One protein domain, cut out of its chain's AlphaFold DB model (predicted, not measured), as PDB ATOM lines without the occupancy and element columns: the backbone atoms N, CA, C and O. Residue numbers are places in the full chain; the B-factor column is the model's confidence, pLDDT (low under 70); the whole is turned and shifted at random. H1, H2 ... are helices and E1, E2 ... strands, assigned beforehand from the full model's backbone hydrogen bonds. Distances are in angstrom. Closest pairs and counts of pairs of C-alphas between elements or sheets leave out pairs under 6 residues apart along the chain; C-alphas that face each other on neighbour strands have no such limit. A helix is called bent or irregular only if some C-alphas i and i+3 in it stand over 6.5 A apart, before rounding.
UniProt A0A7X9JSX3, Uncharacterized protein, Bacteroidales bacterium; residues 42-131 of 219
ATOM      1  N   ILE A  42     158.209 133.925 158.798       93.19
ATOM      2  CA  ILE A  42     159.368 133.051 159.031       93.19
ATOM      3  C   ILE A  42     159.385 131.920 158.004       93.19
ATOM      4  O   ILE A  42     158.356 131.285 157.774       93.19
ATOM      5  N   TYR A  43     160.551 131.644 157.417       94.69
ATOM      6  CA  TYR A  43     160.768 130.450 156.604       94.69
ATOM      7  C   TYR A  43     161.428 129.334 157.421       94.69
ATOM      8  O   TYR A  43     162.453 129.551 158.060       94.69
ATOM      9  N   TYR A  44     160.857 128.133 157.375       93.12
ATOM     10  CA  TYR A  44     161.311 126.963 158.115       93.12
ATOM     11  C   TYR A  44     161.834 125.861 157.191       93.12
ATOM     12  O   TYR A  44     161.189 125.476 156.211       93.12
ATOM     13  N   GLU A  45     162.961 125.273 157.581       93.06
ATOM     14  CA  GLU A  45     163.501 124.044 157.000       93.06
ATOM     15  C   GLU A  45     163.825 123.031 158.094       93.06
ATOM     16  O   GLU A  45     164.328 123.386 159.158       93.06
ATOM     17  N   GLY A  46     163.632 121.751 157.782       84.50
ATOM     18  CA  GLY A  46     164.084 120.660 158.635       84.50
ATOM     19  C   GLY A  46     163.040 120.166 159.634       84.50
ATOM     20  O   GLY A  46     161.827 120.313 159.458       84.50
ATOM     21  N   ALA A  47     163.521 119.457 160.649       71.50
ATOM     22  CA  ALA A  47     162.691 118.596 161.483       71.50
ATOM     23  C   ALA A  47     161.592 119.370 162.253       71.50
ATOM     24  O   ALA A  47     161.716 120.564 162.507       71.50
ATOM     25  N   TYR A  48     160.511 118.679 162.637       72.19
ATOM     26  CA  TYR A  48     159.248 119.201 163.214       72.19
ATOM     27  C   TYR A  48     158.301 119.924 162.251       72.19
ATOM     28  O   TYR A  48     157.084 119.847 162.451       72.19
ATOM     29  N   ARG A  49     158.814 120.611 161.225       76.19
ATOM     30  CA  ARG A  49     157.987 121.435 160.328       76.19
ATOM     31  C   ARG A  49     158.011 120.972 158.864       76.19
ATOM     32  O   ARG A  49     157.131 121.359 158.116       76.19
ATOM     33  N   ASP A  50     158.874 120.033 158.479       77.88
ATOM     34  CA  ASP A  50     158.999 119.484 157.112       77.88
ATOM     35  C   ASP A  50     157.776 118.739 156.532       77.88
ATOM     36  O   ASP A  50     157.828 118.242 155.401       77.88
ATOM     37  N   SER A  51     156.671 118.626 157.274       76.75
ATOM     38  CA  SER A  51     155.463 117.971 156.776       76.75
ATOM     39  C   SER A  51     154.173 118.711 157.094       76.75
ATOM     40  O   SER A  51     153.983 119.270 158.174       76.75
ATOM     41  N   ILE A  52     153.259 118.664 156.126       74.56
ATOM     42  CA  ILE A  52     151.925 119.250 156.218       74.56
ATOM     43  C   ILE A  52     150.925 118.166 156.614       74.56
ATOM     44  O   ILE A  52     150.884 117.113 155.983       74.56
ATOM     45  N   TRP A  53     150.094 118.442 157.619       70.75
ATOM     46  CA  TRP A  53     148.977 117.582 158.018       70.75
ATOM     47  C   TRP A  53     147.655 118.108 157.482       70.75
ATOM     48  O   TRP A  53     147.185 119.136 157.953       70.75
ATOM     49  N   LEU A  54     147.029 117.376 156.569       66.19
ATOM     50  CA  LEU A  54     145.673 117.651 156.106       66.19
ATOM     51  C   LEU A  54     144.689 117.137 157.153       66.19
ATOM     52  O   LEU A  54     144.640 115.936 157.422       66.19
ATOM     53  N   THR A  55     143.945 118.031 157.798       55.81
ATOM     54  CA  THR A  55     142.859 117.646 158.713       55.81
ATOM     55  C   THR A  55     141.587 118.393 158.322       55.81
ATOM     56  O   THR A  55     141.682 119.555 157.945       55.81
ATOM     57  N   PHE A  56     140.436 117.723 158.469       53.19
ATOM     58  CA  PHE A  56     139.060 118.087 158.068       53.19
ATOM     59  C   PHE A  56     138.635 117.573 156.678       53.19
ATOM     60  O   PHE A  56     139.466 117.511 155.773       53.19
ATOM     61  N   PRO A  57     137.364 117.144 156.508       42.84
ATOM     62  CA  PRO A  57     136.884 116.643 155.225       42.84
ATOM     63  C   PRO A  57     137.014 117.734 154.154       42.84
ATOM     64  O   PRO A  57     136.620 118.880 154.374       42.84
ATOM     65  N   LEU A  58     137.548 117.344 152.992       45.34
ATOM     66  CA  LEU A  58     137.770 118.165 151.789       45.34
ATOM     67  C   LEU A  58     136.533 118.960 151.316       45.34
ATOM     68  O   LEU A  58     136.659 119.862 150.497       45.34
ATOM     69  N   GLU A  59     135.345 118.645 151.830       38.75
ATOM     70  CA  GLU A  59     134.067 119.251 151.449       38.75
ATOM     71  C   GLU A  59     133.864 120.683 151.977       38.75
ATOM     72  O   GLU A  59     133.019 121.408 151.457       38.75
ATOM     73  N   LEU A  60     134.629 121.124 152.984       41.56
ATOM     74  CA  LEU A  60     134.431 122.428 153.644       41.56
ATOM     75  C   LEU A  60     135.497 123.485 153.312       41.56
ATOM     76  O   LEU A  60     135.332 124.645 153.691       41.56
ATOM     77  N   ALA A  61     136.579 123.126 152.613       42.59
ATOM     78  CA  ALA A  61     137.587 124.087 152.172       42.59
ATOM     79  C   ALA A  61     138.339 123.589 150.922       42.59
ATOM     80  O   ALA A  61     138.874 122.482 150.944       42.59
ATOM     81  N   PRO A  62     138.467 124.407 149.860       41.59
ATOM     82  CA  PRO A  62     139.184 124.026 148.639       41.59
ATOM     83  C   PRO A  62     140.704 123.890 148.832       41.59
ATOM     84  O   PRO A  62     141.384 123.352 147.962       41.59
ATOM     85  N   ASN A  63     141.240 124.359 149.964       48.09
ATOM     86  CA  ASN A  63     142.671 124.379 150.247       48.09
ATOM     87  C   ASN A  63     143.010 123.546 151.490       48.09
ATOM     88  O   ASN A  63     142.242 123.540 152.456       48.09
ATOM     89  N   PRO A  64     144.189 122.902 151.510       49.34
ATOM     90  CA  PRO A  64     144.624 122.073 152.624       49.34
ATOM     91  C   PRO A  64     144.713 122.888 153.924       49.34
ATOM     92  O   PRO A  64     145.453 123.872 154.000       49.34
ATOM     93  N   GLN A  65     143.959 122.475 154.948       51.34
ATOM     94  CA  GLN A  65     144.036 123.055 156.291       51.34
ATOM     95  C   GLN A  65     145.043 122.281 157.137       51.34
ATOM     96  O   GLN A  65     144.948 121.056 157.260       51.34
ATOM     97  N   ILE A  66     146.009 123.002 157.717       51.28
ATOM     98  CA  ILE A  66     147.082 122.399 158.508       51.28
ATOM     99  C   ILE A  66     146.738 122.396 159.991       51.28
ATOM    100  O   ILE A  66     146.557 123.449 160.600       51.28
ATOM    101  N   LYS A  67     146.756 121.210 160.609       45.62
ATOM    102  CA  LYS A  67     146.840 121.080 162.069       45.62
ATOM    103  C   LYS A  67     148.264 120.720 162.486       45.62
ATOM    104  O   LYS A  67     148.567 119.572 162.782       45.62
ATOM    105  N   ASN A  68     149.149 121.712 162.497       50.91
ATOM    106  CA  ASN A  68     150.451 121.617 163.151       50.91
ATOM    107  C   ASN A  68     150.405 122.586 164.332       50.91
ATOM    108  O   ASN A  68     150.205 123.779 164.134       50.91
ATOM    109  N   THR A  69     150.522 122.077 165.556       49.84
ATOM    110  CA  THR A  69     150.423 122.880 166.787       49.84
ATOM    111  C   THR A  69     151.405 124.052 166.794       49.84
ATOM    112  O   THR A  69     151.037 125.139 167.216       49.84
ATOM    113  N   SER A  70     152.590 123.865 166.205       60.47
ATOM    114  CA  SER A  70     153.630 124.900 166.117       60.47
ATOM    115  C   SER A  70     153.291 126.065 165.173       60.47
ATOM    116  O   SER A  70     153.773 127.177 165.354       60.47
ATOM    117  N   ILE A  71     152.422 125.833 164.186       70.31
ATOM    118  CA  ILE A  71     151.970 126.858 163.237       70.31
ATOM    119  C   ILE A  71     150.950 127.801 163.893       70.31
ATOM    120  O   ILE A  71     150.947 129.003 163.640       70.31
ATOM    121  N   TYR A  72     150.062 127.256 164.731       73.81
ATOM    122  CA  TYR A  72     149.101 128.076 165.472       73.81
ATOM    123  C   TYR A  72     149.822 129.036 166.420       73.81
ATOM    124  O   TYR A  72     149.423 130.192 166.548       73.81
ATOM    125  N   GLU A  73     150.894 128.563 167.060       78.69
ATOM    126  CA  GLU A  73     151.726 129.378 167.944       78.69
ATOM    127  C   GLU A  73     152.363 130.554 167.197       78.69
ATOM    128  O   GLU A  73     152.313 131.667 167.713       78.69
ATOM    129  N   ASP A  74     152.851 130.362 165.965       85.12
ATOM    130  CA  ASP A  74     153.396 131.461 165.156       85.12
ATOM    131  C   ASP A  74     152.369 132.596 164.975       85.12
ATOM    132  O   ASP A  74     152.646 133.751 165.301       85.12
ATOM    133  N   PHE A  75     151.146 132.297 164.528       86.19
ATOM    134  CA  PHE A  75     150.127 133.342 164.356       86.19
ATOM    135  C   PHE A  75     149.740 134.011 165.676       86.19
ATOM    136  O   PHE A  75     149.534 135.223 165.719       86.19
ATOM    137  N   HIS A  76     149.702 133.261 166.779       85.19
ATOM    138  CA  HIS A  76     149.479 133.838 168.105       85.19
ATOM    139  C   HIS A  76     150.605 134.780 168.556       85.19
ATOM    140  O   HIS A  76     150.344 135.695 169.338       85.19
ATOM    141  N   LYS A  77     151.836 134.589 168.069       88.12
ATOM    142  CA  LYS A  77     152.962 135.510 168.296       88.12
ATOM    143  C   LYS A  77     152.912 136.754 167.401       88.12
ATOM    144  O   LYS A  77     153.668 137.687 167.656       88.12
ATOM    145  N   GLY A  78     152.012 136.798 166.416       89.44
ATOM    146  CA  GLY A  78     151.726 137.981 165.603       89.44
ATOM    147  C   GLY A  78     152.330 137.985 164.197       89.44
ATOM    148  O   GLY A  78     152.260 139.019 163.541       89.44
ATOM    149  N   TYR A  79     152.906 136.876 163.716       91.56
ATOM    150  CA  TYR A  79     153.371 136.797 162.322       91.56
ATOM    151  C   TYR A  79     152.188 136.754 161.351       91.56
ATOM    152  O   TYR A  79     151.160 136.142 161.631       91.56
ATOM    153  N   GLU A  80     152.338 137.372 160.184       91.75
ATOM    154  CA  GLU A  80     151.312 137.399 159.139       91.75
ATOM    155  C   GLU A  80     151.285 136.120 158.303       91.75
ATOM    156  O   GLU A  80     150.233 135.686 157.824       91.75
ATOM    157  N   TYR A  81     152.460 135.533 158.091       91.25
ATOM    158  CA  TYR A  81     152.634 134.330 157.298       91.25
ATOM    159  C   TYR A  81     153.836 133.531 157.783       91.25
ATOM    160  O   TYR A  81     154.722 134.018 158.484       91.25
ATOM    161  N   PHE A  82     153.903 132.285 157.346       90.12
ATOM    162  CA  PHE A  82     155.111 131.489 157.459       90.12
ATOM    163  C   PHE A  82     155.251 130.616 156.221       90.12
ATOM    164  O   PHE A  82     154.286 130.327 155.505       90.12
ATOM    165  N   GLU A  83     156.481 130.230 155.947       92.31
ATOM    166  CA  GLU A  83     156.851 129.429 154.796       92.31
ATOM    167  C   GLU A  83     157.581 128.195 155.290       92.31
ATOM    168  O   GLU A  83     158.322 128.253 156.267       92.31
ATOM    169  N   VAL A  84     157.373 127.059 154.640       91.44
ATOM    170  CA  VAL A  84     157.976 125.804 155.081       91.44
ATOM    171  C   VAL A  84     158.412 124.979 153.892       91.44
ATOM    172  O   VAL A  84     157.657 124.833 152.932       91.44
ATOM    173  N   LEU A  85     159.619 124.419 153.955       92.06
ATOM    174  CA  LEU A  85     160.075 123.432 152.984       92.06
ATOM    175  C   LEU A  85     159.475 122.063 153.308       92.06
ATOM    176  O   LEU A  85     159.859 121.410 154.278       92.06
ATOM    177  N   VAL A  86     158.537 121.624 152.479       89.19
ATOM    178  CA  VAL A  86     157.769 120.401 152.696       89.19
ATOM    179  C   VAL A  86     158.402 119.239 151.950       89.19
ATOM    180  O   VAL A  86     158.568 119.274 150.730       89.19
ATOM    181  N   THR A  87     158.699 118.176 152.689       89.50
ATOM    182  CA  THR A  87     159.207 116.897 152.171       89.50
ATOM    183  C   THR A  87     158.123 115.819 152.166       89.50
ATOM    184  O   THR A  87     158.246 114.805 151.472       89.50
ATOM    185  N   ALA A  88     157.036 116.014 152.920       85.38
ATOM    186  CA  ALA A  88     155.918 115.080 152.965       85.38
ATOM    187  C   ALA A  88     154.572 115.751 153.275       85.38
ATOM    188  O   ALA A  88     154.471 116.643 154.111       85.38
ATOM    189  N   ILE A  89     153.510 115.231 152.669       82.62
ATOM    190  CA  ILE A  89     152.122 115.558 152.996       82.62
ATOM    191  C   ILE A  89     151.514 114.349 153.702       82.62
ATOM    192  O   ILE A  89     151.639 113.212 153.242       82.62
ATOM    193  N   ARG A  90     150.881 114.588 154.845       78.38
ATOM    194  CA  ARG A  90     150.230 113.575 155.670       78.38
ATOM    195  C   ARG A  90     148.727 113.795 155.640       78.38
ATOM    196  O   ARG A  90     148.250 114.889 155.922       78.38
ATOM    197  N   GLU A  91     147.993 112.742 155.324       75.00
ATOM    198  CA  GLU A  91     146.537 112.727 155.260       75.00
ATOM    199  C   GLU A  91     146.041 111.499 156.020       75.00
ATOM    200  O   GLU A  91     146.238 110.365 155.578       75.00
ATOM    201  N   HIS A  92     145.436 111.709 157.191       70.88
ATOM    202  CA  HIS A  92     145.072 110.629 158.114       70.88
ATOM    203  C   HIS A  92     146.246 109.650 158.352       70.88
ATOM    204  O   HIS A  92     147.235 110.008 158.987       70.88
ATOM    205  N   ASN A  93     146.150 108.430 157.808       70.56
ATOM    206  CA  ASN A  93     147.156 107.370 157.929       70.56
ATOM    207  C   ASN A  93     148.094 107.271 156.713       70.56
ATOM    208  O   ASN A  93     148.976 106.413 156.680       70.56
ATOM    209  N   LYS A  94     147.906 108.108 155.689       77.44
ATOM    210  CA  LYS A  94     148.719 108.115 154.471       77.44
ATOM    211  C   LYS A  94     149.781 109.201 154.564       77.44
ATOM    212  O   LYS A  94     149.498 110.346 154.906       77.44
ATOM    213  N   LYS A  95     151.015 108.844 154.215       83.00
ATOM    214  CA  LYS A  95     152.122 109.784 154.034       83.00
ATOM    215  C   LYS A  95     152.535 109.751 152.571       83.00
ATOM    216  O   LYS A  95     152.974 108.717 152.076       83.00
ATOM    217  N   ARG A  96     152.403 110.884 151.893       84.12
ATOM    218  CA  ARG A  96     152.890 111.098 150.534       84.12
ATOM    219  C   ARG A  96     154.192 111.882 150.594       84.12
ATOM    220  O   ARG A  96     154.226 112.971 151.158       84.12
ATOM    221  N   THR A  97     155.249 111.348 150.001       87.75
ATOM    222  CA  THR A  97     156.508 112.082 149.830       87.75
ATOM    223  C   THR A  97     156.345 113.161 148.760       87.75
ATOM    224  O   THR A  97     155.729 112.922 147.720       87.75
ATOM    225  N   VAL A  98     156.903 114.340 149.017       85.31
ATOM    226  CA  VAL A  98     157.005 115.457 148.073       85.31
ATOM    227  C   VAL A  98     158.431 115.451 147.529       85.31
ATOM    228  O   VAL A  98     159.384 115.625 148.286       85.31
ATOM    229  N   SER A  99     158.583 115.160 146.236       87.50
ATOM    230  CA  SER A  99     159.881 115.093 145.561       87.50
ATOM    231  C   SER A  99     159.795 115.791 144.196       87.50
ATOM    232  O   SER A  99     158.983 115.357 143.373       87.50
ATOM    233  N   PRO A 100     160.590 116.850 143.945       90.56
ATOM    234  CA  PRO A 100     161.513 117.482 144.895       90.56
ATOM    235  C   PRO A 100     160.765 118.167 146.059       90.56
ATOM    236  O   PRO A 100     159.581 118.471 145.906       90.56
ATOM    237  N   PRO A 101     161.417 118.410 147.216       90.62
ATOM    238  CA  PRO A 101     160.830 119.206 148.292       90.62
ATOM    239  C   PRO A 101     160.331 120.558 147.777       90.62
ATOM    240  O   PRO A 101     161.002 121.203 146.970       90.62
ATOM    241  N   GLN A 102     159.162 120.989 148.247       91.25
ATOM    242  CA  GLN A 102     158.494 122.196 147.757       91.25
ATOM    243  C   GLN A 102     158.163 123.139 148.909       91.25
ATOM    244  O   GLN A 102     157.761 122.702 149.986       91.25
ATOM    245  N   VAL A 103     158.323 124.443 148.686       92.19
ATOM    246  CA  VAL A 103     157.954 125.456 149.676       92.19
ATOM    247  C   VAL A 103     156.443 125.649 149.671       92.19
ATOM    248  O   VAL A 103     155.836 125.837 148.619       92.19
ATOM    249  N   TYR A 104     155.847 125.637 150.855       90.38
ATOM    250  CA  TYR A 104     154.463 126.031 151.075       90.38
ATOM    251  C   TYR A 104     154.429 127.304 151.905       90.38
ATOM    252  O   TYR A 104     155.128 127.399 152.912       90.38
ATOM    253  N   ARG A 105     153.599 128.263 151.501       90.56
ATOM    254  CA  ARG A 105     153.278 129.448 152.293       90.56
ATOM    255  C   ARG A 105     151.923 129.274 152.928       90.56
ATOM    256  O   ARG A 105     150.974 128.845 152.279       90.56
ATOM    257  N   CYS A 106     151.840 129.677 154.178       86.12
ATOM    258  CA  CYS A 106     150.639 129.596 154.961       86.12
ATOM    259  C   CYS A 106     150.255 130.960 155.512       86.12
ATOM    260  O   CYS A 106     151.112 131.719 155.967       86.12
ATOM    261  N   SER A 107     148.959 131.241 155.500       87.81
ATOM    262  CA  SER A 107     148.389 132.473 156.035       87.81
ATOM    263  C   SER A 107     147.106 132.192 156.807       87.81
ATOM    264  O   SER A 107     146.381 131.224 156.539       87.81
ATOM    265  N   GLN A 108     146.826 133.054 157.781       82.50
ATOM    266  CA  GLN A 108     145.556 133.050 158.486       82.50
ATOM    267  C   GLN A 108     144.465 133.616 157.562       82.50
ATOM    268  O   GLN A 108     144.554 134.745 157.092       82.50
ATOM    269  N   GLN A 109     143.428 132.821 157.306       77.50
ATOM    270  CA  GLN A 109     142.271 133.189 156.478       77.50
ATOM    271  C   GLN A 109     141.129 133.792 157.304       77.50
ATOM    272  O   GLN A 109     140.243 134.452 156.770       77.50
ATOM    273  N   GLY A 110     141.125 133.550 158.614       70.44
ATOM    274  CA  GLY A 110     140.099 134.050 159.517       70.44
ATOM    275  C   GLY A 110     140.020 133.238 160.801       70.44
ATOM    276  O   GLY A 110     140.910 132.448 161.126       70.44
ATOM    277  N   ILE A 111     138.938 133.444 161.541       69.25
ATOM    278  CA  ILE A 111     138.628 132.706 162.766       69.25
ATOM    279  C   ILE A 111     137.544 131.680 162.439       69.25
ATOM    280  O   ILE A 111     136.605 131.973 161.697       69.25
ATOM    281  N   TYR A 112     137.667 130.469 162.977       64.06
ATOM    282  CA  TYR A 112     136.663 129.434 162.786       64.06
ATOM    283  C   TYR A 112     135.361 129.822 163.492       64.06
ATOM    284  O   TYR A 112     135.315 129.960 164.715       64.06
ATOM    285  N   SER A 113     134.289 129.995 162.717       57.00
ATOM    286  CA  SER A 113     133.021 130.563 163.194       57.00
ATOM    287  C   SER A 113     132.367 129.763 164.323       57.00
ATOM    288  O   SER A 113     131.741 130.346 165.202       57.00
ATOM    289  N   GLN A 114     132.536 128.438 164.335       61.66
ATOM    290  CA  GLN A 114     131.941 127.567 165.355       61.66
ATOM    291  C   GLN A 114     132.774 127.488 166.638       61.66
ATOM    292  O   GLN A 114     132.267 127.074 167.679       61.66
ATOM    293  N   ASN A 115     134.054 127.862 166.586       57.81
ATOM    294  CA  ASN A 115     134.898 127.905 167.768       57.81
ATOM    295  C   ASN A 115     136.031 128.926 167.580       57.81
ATOM    296  O   ASN A 115     137.045 128.604 166.953       57.81
ATOM    297  N   PRO A 116     135.902 130.125 168.175       59.38
ATOM    298  CA  PRO A 116     136.829 131.227 167.949       59.38
ATOM    299  C   PRO A 116     138.234 130.998 168.517       59.38
ATOM    300  O   PRO A 116     139.126 131.811 168.294       59.38
ATOM    301  N   LYS A 117     138.456 129.887 169.231       60.56
ATOM    302  CA  LYS A 117     139.792 129.457 169.657       60.56
ATOM    303  C   LYS A 117     140.609 128.843 168.518       60.56
ATOM    304  O   LYS A 117     141.811 128.673 168.683       60.56
ATOM    305  N   TYR A 118     139.983 128.495 167.393       63.59
ATOM    306  CA  TYR A 118     140.672 127.933 166.236       63.59
ATOM    307  C   TYR A 118     140.768 128.960 165.109       63.59
ATOM    308  O   TYR A 118     139.776 129.555 164.689       63.59
ATOM    309  N   MET A 119     141.983 129.147 164.603       68.25
ATOM    310  CA  MET A 119     142.255 129.939 163.408       68.25
ATOM    311  C   MET A 119     142.123 129.067 162.161       68.25
ATOM    312  O   MET A 119     142.578 127.925 162.140       68.25
ATOM    313  N   LEU A 120     141.518 129.618 161.113       72.62
ATOM    314  CA  LEU A 120     141.518 129.000 159.794       72.62
ATOM    315  C   LEU A 120     142.838 129.330 159.111       72.62
ATOM    316  O   LEU A 120     143.117 130.493 158.823       72.62
ATOM    317  N   ILE A 121     143.642 128.303 158.859       77.06
ATOM    318  CA  ILE A 121     144.962 128.434 158.246       77.06
ATOM    319  C   ILE A 121     144.940 127.695 156.920       77.06
ATOM    320  O   ILE A 121     144.599 126.512 156.866       77.06
ATOM    321  N   SER A 122     145.311 128.397 155.856       77.88
ATOM    322  CA  SER A 122     145.424 127.827 154.519       77.88
ATOM    323  C   SER A 122     146.871 127.868 154.073       77.88
ATOM    324  O   SER A 122     147.544 128.878 154.274       77.88
ATOM    325  N   CYS A 123     147.329 126.774 153.472       81.19
ATOM    326  CA  CYS A 123     148.682 126.653 152.961       81.19
ATOM    327  C   CYS A 123     148.671 126.290 151.485       81.19
ATOM    328  O   CYS A 123     147.990 125.355 151.076       81.19
ATOM    329  N   SER A 124     149.449 126.997 150.683       85.00
ATOM    330  CA  SER A 124     149.566 126.747 149.252       85.00
ATOM    331  C   SER A 124     151.033 126.677 148.838       85.00
ATOM    332  O   SER A 124     151.888 127.274 149.499       85.00
ATOM    333  N   PRO A 125     151.354 125.941 147.763       88.25
ATOM    334  CA  PRO A 125     152.692 125.971 147.194       88.25
ATOM    335  C   PRO A 125     153.106 127.403 146.841       88.25
ATOM    336  O   PRO A 125     152.297 128.180 146.331       88.25
ATOM    337  N   ALA A 126     154.363 127.746 147.107       90.31
ATOM    338  CA  ALA A 126     154.937 129.050 146.814       90.31
ATOM    339  C   ALA A 126     156.195 128.901 145.955       90.31
ATOM    340  O   ALA A 126     157.132 128.197 146.324       90.31
ATOM    341  N   ASP A 127     156.237 129.618 144.831       90.50
ATOM    342  CA  ASP A 127     157.375 129.571 143.901       90.50
ATOM    343  C   ASP A 127     158.596 130.347 144.413       90.50
ATOM    344  O   ASP A 127     159.733 130.074 144.031       90.50
ATOM    345  N   LYS A 128     158.370 131.347 145.272       92.94
ATOM    346  CA  LYS A 128     159.412 132.192 145.868       92.94
ATOM    347  C   LYS A 128     159.171 132.331 147.360       92.94
ATOM    348  O   LYS A 128     158.041 132.576 147.767       92.94
ATOM    349  N   ILE A 129     160.242 132.235 148.140       94.44
ATOM    350  CA  ILE A 129     160.230 132.443 149.591       94.44
ATOM    351  C   ILE A 129     160.278 133.955 149.863       94.44
ATOM    352  O   ILE A 129     161.250 134.604 149.462       94.44
ATOM    353  N   LEU A 130     159.252 134.495 150.520       94.62
ATOM    354  CA  LEU A 130     159.143 135.908 150.905       94.62
ATOM    355  C   LEU A 130     159.921 136.245 152.172       94.62
ATOM    356  O   LEU A 130     160.469 137.341 152.259       94.62
ATOM    357  N   SER A 131     159.975 135.334 153.146       93.06
ATOM    358  CA  SER A 131     160.626 135.626 154.421       93.06
ATOM    359  C   SER A 131     162.113 135.902 154.212       93.06
ATOM    360  O   SER A 131     162.809 135.146 153.528       93.06
TER     361      SER A 131
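Overview. This is residues 42 to 131 of the 219 residues of an uncharacterized protein of Bacteroidales bacterium (UniProt A0A7X9JSX3). One twisted sheet is built round a long, sharply bent hairpin, E3 and E4, with E5 along one edge, E1 and E2 in succession along the other, and the single helix H1 beside it. The printed part has 90 residues, with one named helix and five named strands in the order E1, E2, H1, E3, E4, E5 along the chain, and its class is mostly strand, with strands holding 45 of the 54 residues in named elements. The sheet is branched and mixed: E1 and E2 are parallel to E3, while E3, E4 and E5 form an antiparallel meander, each strand the neighbour of the one before. The whole is compact, with a radius of gyration of the C-alphas of 12.7 A and spans of 37 by 30 by 21 A.

Along the chain. E1, residues 42 to 46, begins at C-alpha 42 (159.368, 133.051, 159.031). E2 is residues 51 to 54, and H1 is residues 69 to 77, 13.0 A long. E3, residues 81 to 91, is 22.5 A long and bends by 97 degrees at residue 87. E4, residues 94 to 111, is 27.8 A long and bends by 120 degrees at residue 100. E5, residues 119 to 125, is 19.7 A long and ends at C-alpha 125 (152.692, 125.971, 147.194).

Arrangement. E1 and E2 lie on one side of E3, with N 83 and O 42 at 2.8 A and N 54 and O 90 at 2.8 A. E4 lies on the other side, with N 84 and O 104 at 2.9 A. The hairpin E4 and E5 has N 105 and O 124 at 2.8 A. H1 stands at the sheet's level, at a height of 3.4 A; its closest C-alphas to E5 are Tyr 72 and Met 119, 7.4 A apart. Every O i to N i+4 pair of H1 is within hydrogen-bond range.

Size, cuts and confidence. The C-alphas farthest apart, Pro 100 and Gln 114, are 37.3 A apart. The printed part has no cut. The link from E2 to H1 is long, 14 residues. The pLDDT is under 70 in residues 54 to 70 and 111 to 119.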